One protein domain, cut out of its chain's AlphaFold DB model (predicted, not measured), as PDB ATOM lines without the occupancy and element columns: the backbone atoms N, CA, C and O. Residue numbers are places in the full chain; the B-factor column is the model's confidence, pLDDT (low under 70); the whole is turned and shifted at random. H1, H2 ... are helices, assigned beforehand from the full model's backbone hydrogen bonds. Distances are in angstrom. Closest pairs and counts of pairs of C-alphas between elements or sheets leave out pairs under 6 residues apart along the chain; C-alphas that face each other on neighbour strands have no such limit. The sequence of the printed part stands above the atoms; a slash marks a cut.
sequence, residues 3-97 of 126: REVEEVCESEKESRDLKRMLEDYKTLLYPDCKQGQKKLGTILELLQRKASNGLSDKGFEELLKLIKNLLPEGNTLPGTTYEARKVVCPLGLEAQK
ATOM      1  N   ARG A   3     126.746 131.073 152.351       42.06
ATOM      2  CA  ARG A   3     125.289 130.832 152.431       42.06
ATOM      3  C   ARG A   3     124.619 131.395 153.692       42.06
ATOM      4  O   ARG A   3     123.497 131.864 153.618       42.06
ATOM      5  N   GLU A   4     125.320 131.405 154.824       30.45
ATOM      6  CA  GLU A   4     124.778 131.900 156.104       30.45
ATOM      7  C   GLU A   4     124.738 133.438 156.174       30.45
ATOM      8  O   GLU A   4     123.995 134.002 156.968       30.45
ATOM      9  N   VAL A   5     125.513 134.134 155.330       35.81
ATOM     10  CA  VAL A   5     125.547 135.606 155.272       35.81
ATOM     11  C   VAL A   5     124.460 136.150 154.332       35.81
ATOM     12  O   VAL A   5     123.936 137.234 154.572       35.81
ATOM     13  N   GLU A   6     124.084 135.394 153.294       42.56
ATOM     14  CA  GLU A   6     123.003 135.752 152.360       42.56
ATOM     15  C   GLU A   6     121.609 135.596 152.994       42.56
ATOM     16  O   GLU A   6     120.798 136.515 152.888       42.56
ATOM     17  N   GLU A   7     121.363 134.519 153.752       38.97
ATOM     18  CA  GLU A   7     120.070 134.257 154.420       38.97
ATOM     19  C   GLU A   7     119.728 135.304 155.501       38.97
ATOM     20  O   GLU A   7     118.580 135.729 155.650       38.97
ATOM     21  N   VAL A   8     120.738 135.792 156.230       34.97
ATOM     22  CA  VAL A   8     120.573 136.863 157.230       34.97
ATOM     23  C   VAL A   8     120.303 138.215 156.555       34.97
ATOM     24  O   VAL A   8     119.515 139.018 157.056       34.97
ATOM     25  N   CYS A   9     120.911 138.465 155.390       43.03
ATOM     26  CA  CYS A   9     120.790 139.730 154.663       43.03
ATOM     27  C   CYS A   9     119.420 139.890 153.972       43.03
ATOM     28  O   CYS A   9     118.896 141.008 153.895       43.03
ATOM     29  N   GLU A  10     118.814 138.787 153.513       46.38
ATOM     30  CA  GLU A  10     117.462 138.774 152.933       46.38
ATOM     31  C   GLU A  10     116.382 139.063 153.988       46.38
ATOM     32  O   GLU A  10     115.584 139.984 153.801       46.38
ATOM     33  N   SER A  11     116.441 138.410 155.152       52.44
ATOM     34  CA  SER A  11     115.473 138.586 156.253       52.44
ATOM     35  C   SER A  11     115.422 140.027 156.802       52.44
ATOM     36  O   SER A  11     114.351 140.601 157.031       52.44
ATOM     37  N   GLU A  12     116.575 140.684 156.964       54.84
ATOM     38  CA  GLU A  12     116.603 142.073 157.437       54.84
ATOM     39  C   GLU A  12     116.093 143.070 156.391       54.84
ATOM     40  O   GLU A  12     115.528 144.115 156.729       54.84
ATOM     41  N   LYS A  13     116.320 142.779 155.107       59.62
ATOM     42  CA  LYS A  13     115.871 143.612 153.992       59.62
ATOM     43  C   LYS A  13     114.357 143.524 153.825       59.62
ATOM     44  O   LYS A  13     113.724 144.574 153.748       59.62
ATOM     45  N   GLU A  14     113.787 142.326 153.909       61.22
ATOM     46  CA  GLU A  14     112.338 142.111 153.943       61.22
ATOM     47  C   GLU A  14     111.682 142.839 155.124       61.22
ATOM     48  O   GLU A  14     110.686 143.541 154.953       61.22
ATOM     49  N   SER A  15     112.283 142.779 156.319       62.69
ATOM     50  CA  SER A  15     111.786 143.507 157.497       62.69
ATOM     51  C   SER A  15     111.809 145.033 157.315       62.69
ATOM     52  O   SER A  15     110.875 145.732 157.725       62.69
ATOM     53  N   ARG A  16     112.854 145.578 156.676       68.19
ATOM     54  CA  ARG A  16     112.948 147.010 156.335       68.19
ATOM     55  C   ARG A  16     111.920 147.415 155.276       68.19
ATOM     56  O   ARG A  16     111.278 148.455 155.425       68.19
ATOM     57  N   ASP A  17     111.734 146.594 154.250       70.50
ATOM     58  CA  ASP A  17     110.787 146.842 153.162       70.50
ATOM     59  C   ASP A  17     109.331 146.796 153.659       70.50
ATOM     60  O   ASP A  17     108.522 147.664 153.317       70.50
ATOM     61  N   LEU A  18     109.020 145.873 154.572       69.25
ATOM     62  CA  LEU A  18     107.709 145.754 155.208       69.25
ATOM     63  C   LEU A  18     107.426 146.922 156.173       69.25
ATOM     64  O   LEU A  18     106.317 147.460 156.185       69.25
ATOM     65  N   LYS A  19     108.431 147.398 156.926       74.81
ATOM     66  CA  LYS A  19     108.317 148.629 157.737       74.81
ATOM     67  C   LYS A  19     108.014 149.856 156.882       74.81
ATOM     68  O   LYS A  19     107.089 150.603 157.194       74.81
ATOM     69  N   ARG A  20     108.740 150.037 155.779       77.12
ATOM     70  CA  ARG A  20     108.525 151.151 154.850       77.12
ATOM     71  C   ARG A  20     107.135 151.109 154.207       77.12
ATOM     72  O   ARG A  20     106.494 152.141 154.042       77.12
ATOM     73  N   MET A  21     106.632 149.920 153.894       75.12
ATOM     74  CA  MET A  21     105.263 149.740 153.414       75.12
ATOM     75  C   MET A  21     104.222 150.153 154.466       75.12
ATOM     76  O   MET A  21     103.242 150.822 154.136       75.12
ATOM     77  N   LEU A  22     104.433 149.802 155.739       74.81
ATOM     78  CA  LEU A  22     103.567 150.240 156.840       74.81
ATOM     79  C   LEU A  22     103.594 151.765 157.031       74.81
ATOM     80  O   LEU A  22     102.572 152.357 157.380       74.81
ATOM     81  N   GLU A  23     104.733 152.413 156.792       79.06
ATOM     82  CA  GLU A  23     104.835 153.877 156.768       79.06
ATOM     83  C   GLU A  23     104.049 154.477 155.596       79.06
ATOM     84  O   GLU A  23     103.250 155.397 155.794       79.06
ATOM     85  N   ASP A  24     104.182 153.916 154.392       76.94
ATOM     86  CA  ASP A  24     103.437 154.350 153.203       76.94
ATOM     87  C   ASP A  24     101.919 154.108 153.340       76.94
ATOM     88  O   ASP A  24     101.116 154.872 152.798       76.94
ATOM     89  N   TYR A  25     101.505 153.096 154.108       75.75
ATOM     90  CA  TYR A  25     100.107 152.864 154.478       75.75
ATOM     91  C   TYR A  25      99.563 153.946 155.424       75.75
ATOM     92  O   TYR A  25      98.404 154.349 155.325       75.75
ATOM     93  N   LYS A  26     100.391 154.447 156.349       77.62
ATOM     94  CA  LYS A  26      99.993 155.498 157.302       77.62
ATOM     95  C   LYS A  26     100.017 156.891 156.671       77.62
ATOM     96  O   LYS A  26      99.198 157.738 157.042       77.62
ATOM     97  N   THR A  27     100.903 157.099 155.700       84.88
ATOM     98  CA  THR A  27     101.117 158.370 155.004       84.88
ATOM     99  C   THR A  27      99.921 158.748 154.129       84.88
ATOM    100  O   THR A  27      99.427 157.952 153.327       84.88
ATOM    101  N   LEU A  28      99.435 159.979 154.291       88.88
ATOM    102  CA  LEU A  28      98.412 160.550 153.414       88.88
ATOM    103  C   LEU A  28      98.997 160.847 152.030       88.88
ATOM    104  O   LEU A  28     100.192 161.100 151.885       88.88
ATOM    105  N   LEU A  29      98.145 160.861 151.008       88.69
ATOM    106  CA  LEU A  29      98.557 161.205 149.648       88.69
ATOM    107  C   LEU A  29      99.126 162.634 149.560       88.69
ATOM    108  O   LEU A  29     100.068 162.872 148.809       88.69
ATOM    109  N   TYR A  30      98.586 163.560 150.350       88.12
ATOM    110  CA  TYR A  30      99.051 164.938 150.541       88.12
ATOM    111  C   TYR A  30      98.595 165.444 151.932       88.12
ATOM    112  O   TYR A  30      97.673 164.843 152.500       88.12
ATOM    113  N   PRO A  31      99.215 166.502 152.503       82.50
ATOM    114  CA  PRO A  31      99.063 166.881 153.917       82.50
ATOM    115  C   PRO A  31      97.614 167.106 154.381       82.50
ATOM    116  O   PRO A  31      97.237 166.622 155.445       82.50
ATOM    117  N   ASP A  32      96.782 167.734 153.546       83.25
ATOM    118  CA  ASP A  32      95.395 168.105 153.875       83.25
ATOM    119  C   ASP A  32      94.344 167.232 153.165       83.25
ATOM    120  O   ASP A  32      93.276 167.698 152.749       83.25
ATOM    121  N   CYS A  33      94.639 165.946 152.963       84.12
ATOM    122  CA  CYS A  33      93.724 165.041 152.271       84.12
ATOM    123  C   CYS A  33      92.441 164.777 153.083       84.12
ATOM    124  O   CYS A  33      92.375 163.858 153.898       84.12
ATOM    125  N   LYS A  34      91.383 165.557 152.804       77.50
ATOM    126  CA  LYS A  34      90.061 165.463 153.459       77.50
ATOM    127  C   LYS A  34      89.399 164.092 153.321       77.50
ATOM    128  O   LYS A  34      88.674 163.677 154.215       77.50
ATOM    129  N   GLN A  35      89.636 163.398 152.208       78.31
ATOM    130  CA  GLN A  35      89.100 162.053 151.967       78.31
ATOM    131  C   GLN A  35      89.935 160.946 152.634       78.31
ATOM    132  O   GLN A  35      89.581 159.777 152.531       78.31
ATOM    133  N   GLY A  36      91.046 161.288 153.301       81.75
ATOM    134  CA  GLY A  36      91.891 160.327 154.013       81.75
ATOM    135  C   GLY A  36      92.652 159.355 153.109       81.75
ATOM    136  O   GLY A  36      93.127 158.328 153.598       81.75
ATOM    137  N   GLN A  37      92.778 159.655 151.812       86.38
ATOM    138  CA  GLN A  37      93.452 158.783 150.851       86.38
ATOM    139  C   GLN A  37      94.908 158.562 151.265       86.38
ATOM    140  O   GLN A  37      95.666 159.507 151.505       86.38
ATOM    141  N   LYS A  38      95.285 157.289 151.368       90.25
ATOM    142  CA  LYS A  38      96.629 156.856 151.748       90.25
ATOM    143  C   LYS A  38      97.479 156.631 150.514       90.25
ATOM    144  O   LYS A  38      96.998 156.076 149.527       90.25
ATOM    145  N   LYS A  39      98.759 156.987 150.608       89.00
ATOM    146  CA  LYS A  39      99.730 156.855 149.518       89.00
ATOM    147  C   LYS A  39      99.743 155.438 148.936       89.00
ATOM    148  O   LYS A  39      99.578 155.276 147.729       89.00
ATOM    149  N   LEU A  40      99.890 154.418 149.789       88.12
ATOM    150  CA  LEU A  40      99.935 153.022 149.343       88.12
ATOM    151  C   LEU A  40      98.638 152.594 148.636       88.12
ATOM    152  O   LEU A  40      98.700 151.997 147.565       88.12
ATOM    153  N   GLY A  41      97.477 152.933 149.207       88.00
ATOM    154  CA  GLY A  41      96.170 152.575 148.647       88.00
ATOM    155  C   GLY A  41      95.946 153.192 147.266       88.00
ATOM    156  O   GLY A  41      95.633 152.479 146.317       88.00
ATOM    157  N   THR A  42      96.215 154.491 147.124       91.06
ATOM    158  CA  THR A  42      96.080 155.189 145.839       91.06
ATOM    159  C   THR A  42      97.008 154.611 144.770       91.06
ATOM    160  O   THR A  42      96.584 154.388 143.639       91.06
ATOM    161  N   ILE A  43      98.273 154.338 145.104       90.69
ATOM    162  CA  ILE A  43      99.232 153.778 144.139       90.69
ATOM    163  C   ILE A  43      98.815 152.366 143.711       90.69
ATOM    164  O   ILE A  43      98.900 152.039 142.525       90.69
ATOM    165  N   LEU A  44      98.335 151.546 144.650       89.44
ATOM    166  CA  LEU A  44      97.851 150.200 144.356       89.44
ATOM    167  C   LEU A  44      96.648 150.231 143.404       89.44
ATOM    168  O   LEU A  44      96.655 149.522 142.398       89.44
ATOM    169  N   GLU A  45      95.658 151.087 143.664       90.56
ATOM    170  CA  GLU A  45      94.495 151.258 142.783       90.56
ATOM    171  C   GLU A  45      94.903 151.717 141.377       90.56
ATOM    172  O   GLU A  45      94.419 151.181 140.379       90.56
ATOM    173  N   LEU A  46      95.834 152.670 141.271       92.19
ATOM    174  CA  LEU A  46      96.335 153.146 139.980       92.19
ATOM    175  C   LEU A  46      97.034 152.034 139.186       92.19
ATOM    176  O   LEU A  46      96.814 151.907 137.981       92.19
ATOM    177  N   LEU A  47      97.838 151.197 139.848       89.62
ATOM    178  CA  LEU A  47      98.497 150.054 139.210       89.62
ATOM    179  C   LEU A  47      97.499 148.965 138.794       89.62
ATOM    180  O   LEU A  47      97.636 148.400 137.708       89.62
ATOM    181  N   GLN A  48      96.466 148.706 139.599       89.19
ATOM    182  CA  GLN A  48      95.378 147.797 139.226       89.19
ATOM    183  C   GLN A  48      94.622 148.306 137.995       89.19
ATOM    184  O   GLN A  48      94.371 147.544 137.065       89.19
ATOM    185  N   ARG A  49      94.308 149.607 137.944       90.31
ATOM    186  CA  ARG A  49      93.661 150.233 136.781       90.31
ATOM    187  C   ARG A  49      94.538 150.176 135.541       90.31
ATOM    188  O   ARG A  49      94.039 149.843 134.470       90.31
ATOM    189  N   LYS A  50      95.840 150.440 135.682       90.31
ATOM    190  CA  LYS A  50      96.813 150.280 134.597       90.31
ATOM    191  C   LYS A  50      96.756 148.868 134.014       90.31
ATOM    192  O   LYS A  50      96.650 148.735 132.799       90.31
ATOM    193  N   ALA A  51      96.812 147.844 134.868       87.44
ATOM    194  CA  ALA A  51      96.783 146.445 134.449       87.44
ATOM    195  C   ALA A  51      95.440 146.064 133.806       87.44
ATOM    196  O   ALA A  51      95.424 145.505 132.715       87.44
ATOM    197  N   SER A  52      94.322 146.440 134.433       89.88
ATOM    198  CA  SER A  52      92.969 146.147 133.943       89.88
ATOM    199  C   SER A  52      92.666 146.776 132.583       89.88
ATOM    200  O   SER A  52      91.855 146.239 131.837       89.88
ATOM    201  N   ASN A  53      93.284 147.916 132.273       88.75
ATOM    202  CA  ASN A  53      93.041 148.656 131.038       88.75
ATOM    203  C   ASN A  53      94.166 148.474 130.003       88.75
ATOM    204  O   ASN A  53      94.134 149.121 128.959       88.75
ATOM    205  N   GLY A  54      95.188 147.662 130.298       88.44
ATOM    206  CA  GLY A  54      96.327 147.454 129.401       88.44
ATOM    207  C   GLY A  54      97.123 148.730 129.093       88.44
ATOM    208  O   GLY A  54      97.662 148.866 127.996       88.44
ATOM    209  N   LEU A  55      97.192 149.691 130.025       90.50
ATOM    210  CA  LEU A  55      97.922 150.941 129.790       90.50
ATOM    211  C   LEU A  55      99.422 150.668 129.644       90.50
ATOM    212  O   LEU A  55     100.058 150.122 130.555       90.50
ATOM    213  N   SER A  56     100.010 151.168 128.556       91.06
ATOM    214  CA  SER A  56     101.463 151.174 128.369       91.06
ATOM    215  C   SER A  56     102.168 151.926 129.505       91.06
ATOM    216  O   SER A  56     101.594 152.801 130.160       91.06
ATOM    217  N   ASP A  57     103.426 151.580 129.783       88.19
ATOM    218  CA  ASP A  57     104.229 152.262 130.811       88.19
ATOM    219  C   ASP A  57     104.399 153.751 130.515       88.19
ATOM    220  O   ASP A  57     104.249 154.563 131.425       88.19
ATOM    221  N   LYS A  58     104.591 154.109 129.241       91.31
ATOM    222  CA  LYS A  58     104.670 155.504 128.806       91.31
ATOM    223  C   LYS A  58     103.365 156.263 129.066       91.31
ATOM    224  O   LYS A  58     103.396 157.317 129.690       91.31
ATOM    225  N   GLY A  59     102.224 155.716 128.638       92.38
ATOM    226  CA  GLY A  59     100.929 156.381 128.817       92.38
ATOM    227  C   GLY A  59     100.535 156.510 130.290       92.38
ATOM    228  O   GLY A  59      99.998 157.530 130.712       92.38
ATOM    229  N   PHE A  60     100.854 155.500 131.103       92.56
ATOM    230  CA  PHE A  60     100.634 155.572 132.546       92.56
ATOM    231  C   PHE A  60     101.535 156.610 133.222       92.56
ATOM    232  O   PHE A  60     101.078 157.331 134.100       92.56
ATOM    233  N   GLU A  61     102.795 156.721 132.807       94.19
ATOM    234  CA  GLU A  61     103.708 157.736 133.331       94.19
ATOM    235  C   GLU A  61     103.260 159.163 132.978       94.19
ATOM    236  O   GLU A  61     103.272 160.040 133.842       94.19
ATOM    237  N   GLU A  62     102.818 159.401 131.742       95.19
ATOM    238  CA  GLU A  62     102.238 160.688 131.333       95.19
ATOM    239  C   GLU A  62     101.000 161.034 132.175       95.19
ATOM    240  O   GLU A  62     100.875 162.159 132.666       95.19
ATOM    241  N   LEU A  63     100.132 160.049 132.432       95.00
ATOM    242  CA  LEU A  63      98.970 160.206 133.305       95.00
ATOM    243  C   LEU A  63      99.369 160.516 134.756       95.00
ATOM    244  O   LEU A  63      98.800 161.423 135.362       95.00
ATOM    245  N   LEU A  64     100.350 159.803 135.315       94.69
ATOM    246  CA  LEU A  64     100.849 160.053 136.669       94.69
ATOM    247  C   LEU A  64     101.385 161.477 136.812       94.69
ATOM    248  O   LEU A  64     101.053 162.153 137.783       94.69
ATOM    249  N   LYS A  65     102.165 161.955 135.836       94.69
ATOM    250  CA  LYS A  65     102.678 163.333 135.819       94.69
ATOM    251  C   LYS A  65     101.545 164.352 135.765       94.69
ATOM    252  O   LYS A  65     101.573 165.324 136.516       94.69
ATOM    253  N   LEU A  66     100.533 164.116 134.930       95.31
ATOM    254  CA  LEU A  66      99.364 164.987 134.848       95.31
ATOM    255  C   LEU A  66      98.623 165.054 136.189       95.31
ATOM    256  O   LEU A  66      98.399 166.144 136.703       95.31
ATOM    257  N   ILE A  67      98.294 163.904 136.786       93.12
ATOM    258  CA  ILE A  67      97.594 163.843 138.079       93.12
ATOM    259  C   ILE A  67      98.435 164.510 139.171       93.12
ATOM    260  O   ILE A  67      97.912 165.297 139.954       93.12
ATOM    261  N   LYS A  68      99.745 164.248 139.201       92.62
ATOM    262  CA  LYS A  68     100.672 164.835 140.175       92.62
ATOM    263  C   LYS A  68     100.679 166.364 140.142       92.62
ATOM    264  O   LYS A  68     100.769 166.973 141.204       92.62
ATOM    265  N   ASN A  69     100.554 166.960 138.955       92.56
ATOM    266  CA  ASN A  69     100.486 168.412 138.770       92.56
ATOM    267  C   ASN A  69      99.123 169.011 139.152       92.56
ATOM    268  O   ASN A  69      99.043 170.198 139.450       92.56
ATOM    269  N   LEU A  70      98.051 168.213 139.114       92.19
ATOM    270  CA  LEU A  70      96.710 168.636 139.531       92.19
ATOM    271  C   LEU A  70      96.515 168.557 141.051       92.19
ATOM    272  O   LEU A  70      95.616 169.199 141.593       92.19
ATOM    273  N   LEU A  71      97.321 167.745 141.738       91.38
ATOM    274  CA  LEU A  71      97.287 167.622 143.191       91.38
ATOM    275  C   LEU A  71      97.988 168.809 143.876       91.38
ATOM    276  O   LEU A  71      98.888 169.413 143.293       91.38
ATOM    277  N   PRO A  72      97.628 169.116 145.138       91.88
ATOM    278  CA  PRO A  72      98.304 170.145 145.921       91.88
ATOM    279  C   PRO A  72      99.812 169.908 146.056       91.88
ATOM    280  O   PRO A  72     100.311 168.778 145.946       91.88
ATOM    281  N   GLU A  73     100.535 170.987 146.358       87.75
ATOM    282  CA  GLU A  73     101.958 170.928 146.672       87.75
ATOM    283  C   GLU A  73     102.216 170.033 147.899       87.75
ATOM    284  O   GLU A  73     101.403 169.951 148.821       87.75
ATOM    285  N   GLY A  74     103.332 169.300 147.884       85.62
ATOM    286  CA  GLY A  74     103.658 168.321 148.928       85.62
ATOM    287  C   GLY A  74     102.975 166.957 148.769       85.62
ATOM    288  O   GLY A  74     103.021 166.142 149.692       85.62
ATOM    289  N   ASN A  75     102.351 166.671 147.620       91.94
ATOM    290  CA  ASN A  75     101.815 165.339 147.351       91.94
ATOM    291  C   ASN A  75     102.919 164.280 147.178       91.94
ATOM    292  O   ASN A  75     104.026 164.543 146.709       91.94
ATOM    293  N   THR A  76     102.585 163.047 147.545       90.19
ATOM    294  CA  THR A  76     103.501 161.900 147.565       90.19
ATOM    295  C   THR A  76     103.310 160.962 146.372       90.19
ATOM    296  O   THR A  76     103.815 159.834 146.382       90.19
ATOM    297  N   LEU A  77     102.589 161.411 145.335       92.12
ATOM    298  CA  LEU A  77     102.311 160.599 144.158       92.12
ATOM    299  C   LEU A  77     103.612 160.346 143.363       92.12
ATOM    300  O   LEU A  77     104.395 161.281 143.146       92.12
ATOM    301  N   PRO A  78     103.879 159.106 142.921       90.56
ATOM    302  CA  PRO A  78     105.033 158.795 142.083       90.56
ATOM    303  C   PRO A  78     104.927 159.490 140.722       90.56
ATOM    304  O   PRO A  78     103.837 159.658 140.180       90.56
ATOM    305  N   GLY A  79     106.070 159.897 140.171       88.31
ATOM    306  CA  GLY A  79     106.147 160.519 138.846       88.31
ATOM    307  C   GLY A  79     106.386 159.519 137.717       88.31
ATOM    308  O   GLY A  79     106.260 159.887 136.552       88.31
ATOM    309  N   THR A  80     106.745 158.276 138.051       88.31
ATOM    310  CA  THR A  80     107.061 157.221 137.082       88.31
ATOM    311  C   THR A  80     106.389 155.900 137.434       88.31
ATOM    312  O   THR A  80     106.091 155.605 138.596       88.31
ATOM    313  N   THR A  81     106.204 155.054 136.419       86.38
ATOM    314  CA  THR A  81     105.695 153.687 136.604       86.38
ATOM    315  C   THR A  81     106.604 152.865 137.523       86.38
ATOM    316  O   THR A  81     106.121 152.081 138.340       86.38
ATOM    317  N   TYR A  82     107.922 153.057 137.425       83.94
ATOM    318  CA  TYR A  82     108.896 152.355 138.260       83.94
ATOM    319  C   TYR A  82     108.774 152.740 139.738       83.94
ATOM    320  O   TYR A  82     108.731 151.863 140.599       83.94
ATOM    321  N   GLU A  83     108.659 154.035 140.045       85.88
ATOM    322  CA  GLU A  83     108.446 154.507 141.418       85.88
ATOM    323  C   GLU A  83     107.151 153.952 142.012       85.88
ATOM    324  O   GLU A  83     107.154 153.495 143.155       85.88
ATOM    325  N   ALA A  84     106.069 153.922 141.227       87.69
ATOM    326  CA  ALA A  84     104.801 153.331 141.641       87.69
ATOM    327  C   ALA A  84     104.956 151.840 141.980       87.69
ATOM    328  O   ALA A  84     104.564 151.404 143.063       87.69
ATOM    329  N   ARG A  85     105.597 151.060 141.097       83.38
ATOM    330  CA  ARG A  85     105.875 149.633 141.336       83.38
ATOM    331  C   ARG A  85     106.764 149.415 142.558       83.38
ATOM    332  O   ARG A  85     106.541 148.479 143.313       83.38
ATOM    333  N   LYS A  86     107.741 150.291 142.796       82.50
ATOM    334  CA  LYS A  86     108.649 150.195 143.948       82.50
ATOM    335  C   LYS A  86     107.919 150.338 145.285       82.50
ATOM    336  O   LYS A  86     108.329 149.699 146.247       82.50
ATOM    337  N   VAL A  87     106.857 151.142 145.345       82.69
ATOM    338  CA  VAL A  87     106.043 151.305 146.565       82.69
ATOM    339  C   VAL A  87     105.265 150.029 146.900       82.69
ATOM    340  O   VAL A  87     105.127 149.692 148.070       82.69
ATOM    341  N   VAL A  88     104.804 149.289 145.887       77.62
ATOM    342  CA  VAL A  88     104.057 148.032 146.082       77.62
ATOM    343  C   VAL A  88     104.932 146.777 146.033       77.62
ATOM    344  O   VAL A  88     104.452 145.695 146.339       77.62
ATOM    345  N   CYS A  89     106.213 146.897 145.676       70.44
ATOM    346  CA  CYS A  89     107.152 145.777 145.588       70.44
ATOM    347  C   CYS A  89     107.239 144.934 146.878       70.44
ATOM    348  O   CYS A  89     107.253 143.713 146.751       70.44
ATOM    349  N   PRO A  90     107.216 145.516 148.099       71.38
ATOM    350  CA  PRO A  90     107.223 144.729 149.338       71.38
ATOM    351  C   PRO A  90     105.991 143.827 149.530       71.38
ATOM    352  O   PRO A  90     106.010 142.954 150.388       71.38
ATOM    353  N   LEU A  91     104.917 144.018 148.750       66.62
ATOM    354  CA  LEU A  91     103.705 143.187 148.789       66.62
ATOM    355  C   LEU A  91     103.842 141.877 147.990       66.62
ATOM    356  O   LEU A  91     102.843 141.190 147.787       66.62
ATOM    357  N   GLY A  92     105.028 141.558 147.462       58.47
ATOM    358  CA  GLY A  92     105.216 140.416 146.560       58.47
ATOM    359  C   GLY A  92     104.591 140.626 145.172       58.47
ATOM    360  O   GLY A  92     104.511 139.696 144.375       58.47
ATOM    361  N   LEU A  93     104.161 141.853 144.847       60.50
ATOM    362  CA  LEU A  93     103.645 142.250 143.526       60.50
ATOM    363  C   LEU A  93     104.795 142.551 142.546       60.50
ATOM    364  O   LEU A  93     104.775 143.544 141.814       60.50
ATOM    365  N   GLU A  94     105.849 141.740 142.615       55.22
ATOM    366  CA  GLU A  94     107.184 142.082 142.143       55.22
ATOM    367  C   GLU A  94     107.255 142.353 140.638       55.22
ATOM    368  O   GLU A  94     106.766 141.598 139.797       55.22
ATOM    369  N   ALA A  95     107.976 143.423 140.293       51.25
ATOM    370  CA  ALA A  95     108.678 143.481 139.023       51.25
ATOM    371  C   ALA A  95     109.829 142.475 139.111       51.25
ATOM    372  O   ALA A  95     110.792 142.704 139.845       51.25
ATOM    373  N   GLN A  96     109.702 141.360 138.391       45.25
ATOM    374  CA  GLN A  96     110.705 140.303 138.368       45.25
ATOM    375  C   GLN A  96     112.049 140.892 137.920       45.25
ATOM    376  O   GLN A  96     112.230 141.274 136.762       45.25
ATOM    377  N   LYS A  97     112.999 141.013 138.851       46.88
ATOM    378  CA  LYS A  97     114.377 141.373 138.517       46.88
ATOM    379  C   LYS A  97     115.038 140.140 137.926       46.88
ATOM    380  O   LYS A  97     115.481 139.258 138.653       46.88
TER     381      LYS A  97
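What this domain is: This is residues 3 to 97 of the 126 residues of a protein of Panicum miliaceum (UniProt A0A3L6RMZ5). A long helix, H1, reaches as an arm from a small helical body, its residues 3 to 12 sticking out; in the body H2 and H3 run opposite ways, and H4 packs on H2 and on residues 14 to 24 of H1. The printed part has 95 residues with four named helices, H1, H2, H3, H4 in order, and is all helix. It spans 49 by 31 by 19 A and is only just loose, close to compact, with a radius of gyration of the C-alphas of 15.1 A.

How they stand to each other: Start at H1, residues 3 to 26: its residues 21 to 26 touch H2, residues 39 to 52, about perpendicular at 81 degrees, the closest C-alphas being Tyr 25 and Leu 40, 5.1 A. H4, residues 81 to 91, touches H2, closest at C-alphas Ile 43 and Ala 84, 6.1 A. Every O i to N i+4 pair is within hydrogen-bond range in H2 and H3, residues 57 to 70; 19 of 20 in H1, 4 of 7 in H4.

Where its parts are: Find C-alpha 3 at (125.289, 130.832, 152.431); H1 runs 35.7 A from there. H4 ends at C-alpha 91, (103.705, 143.187, 148.789).

The domain as a whole: The printed part has no cut; the link H1 to H2 is long. Residues 3 to 16, 18 and 91 to 97 have pLDDT under 70.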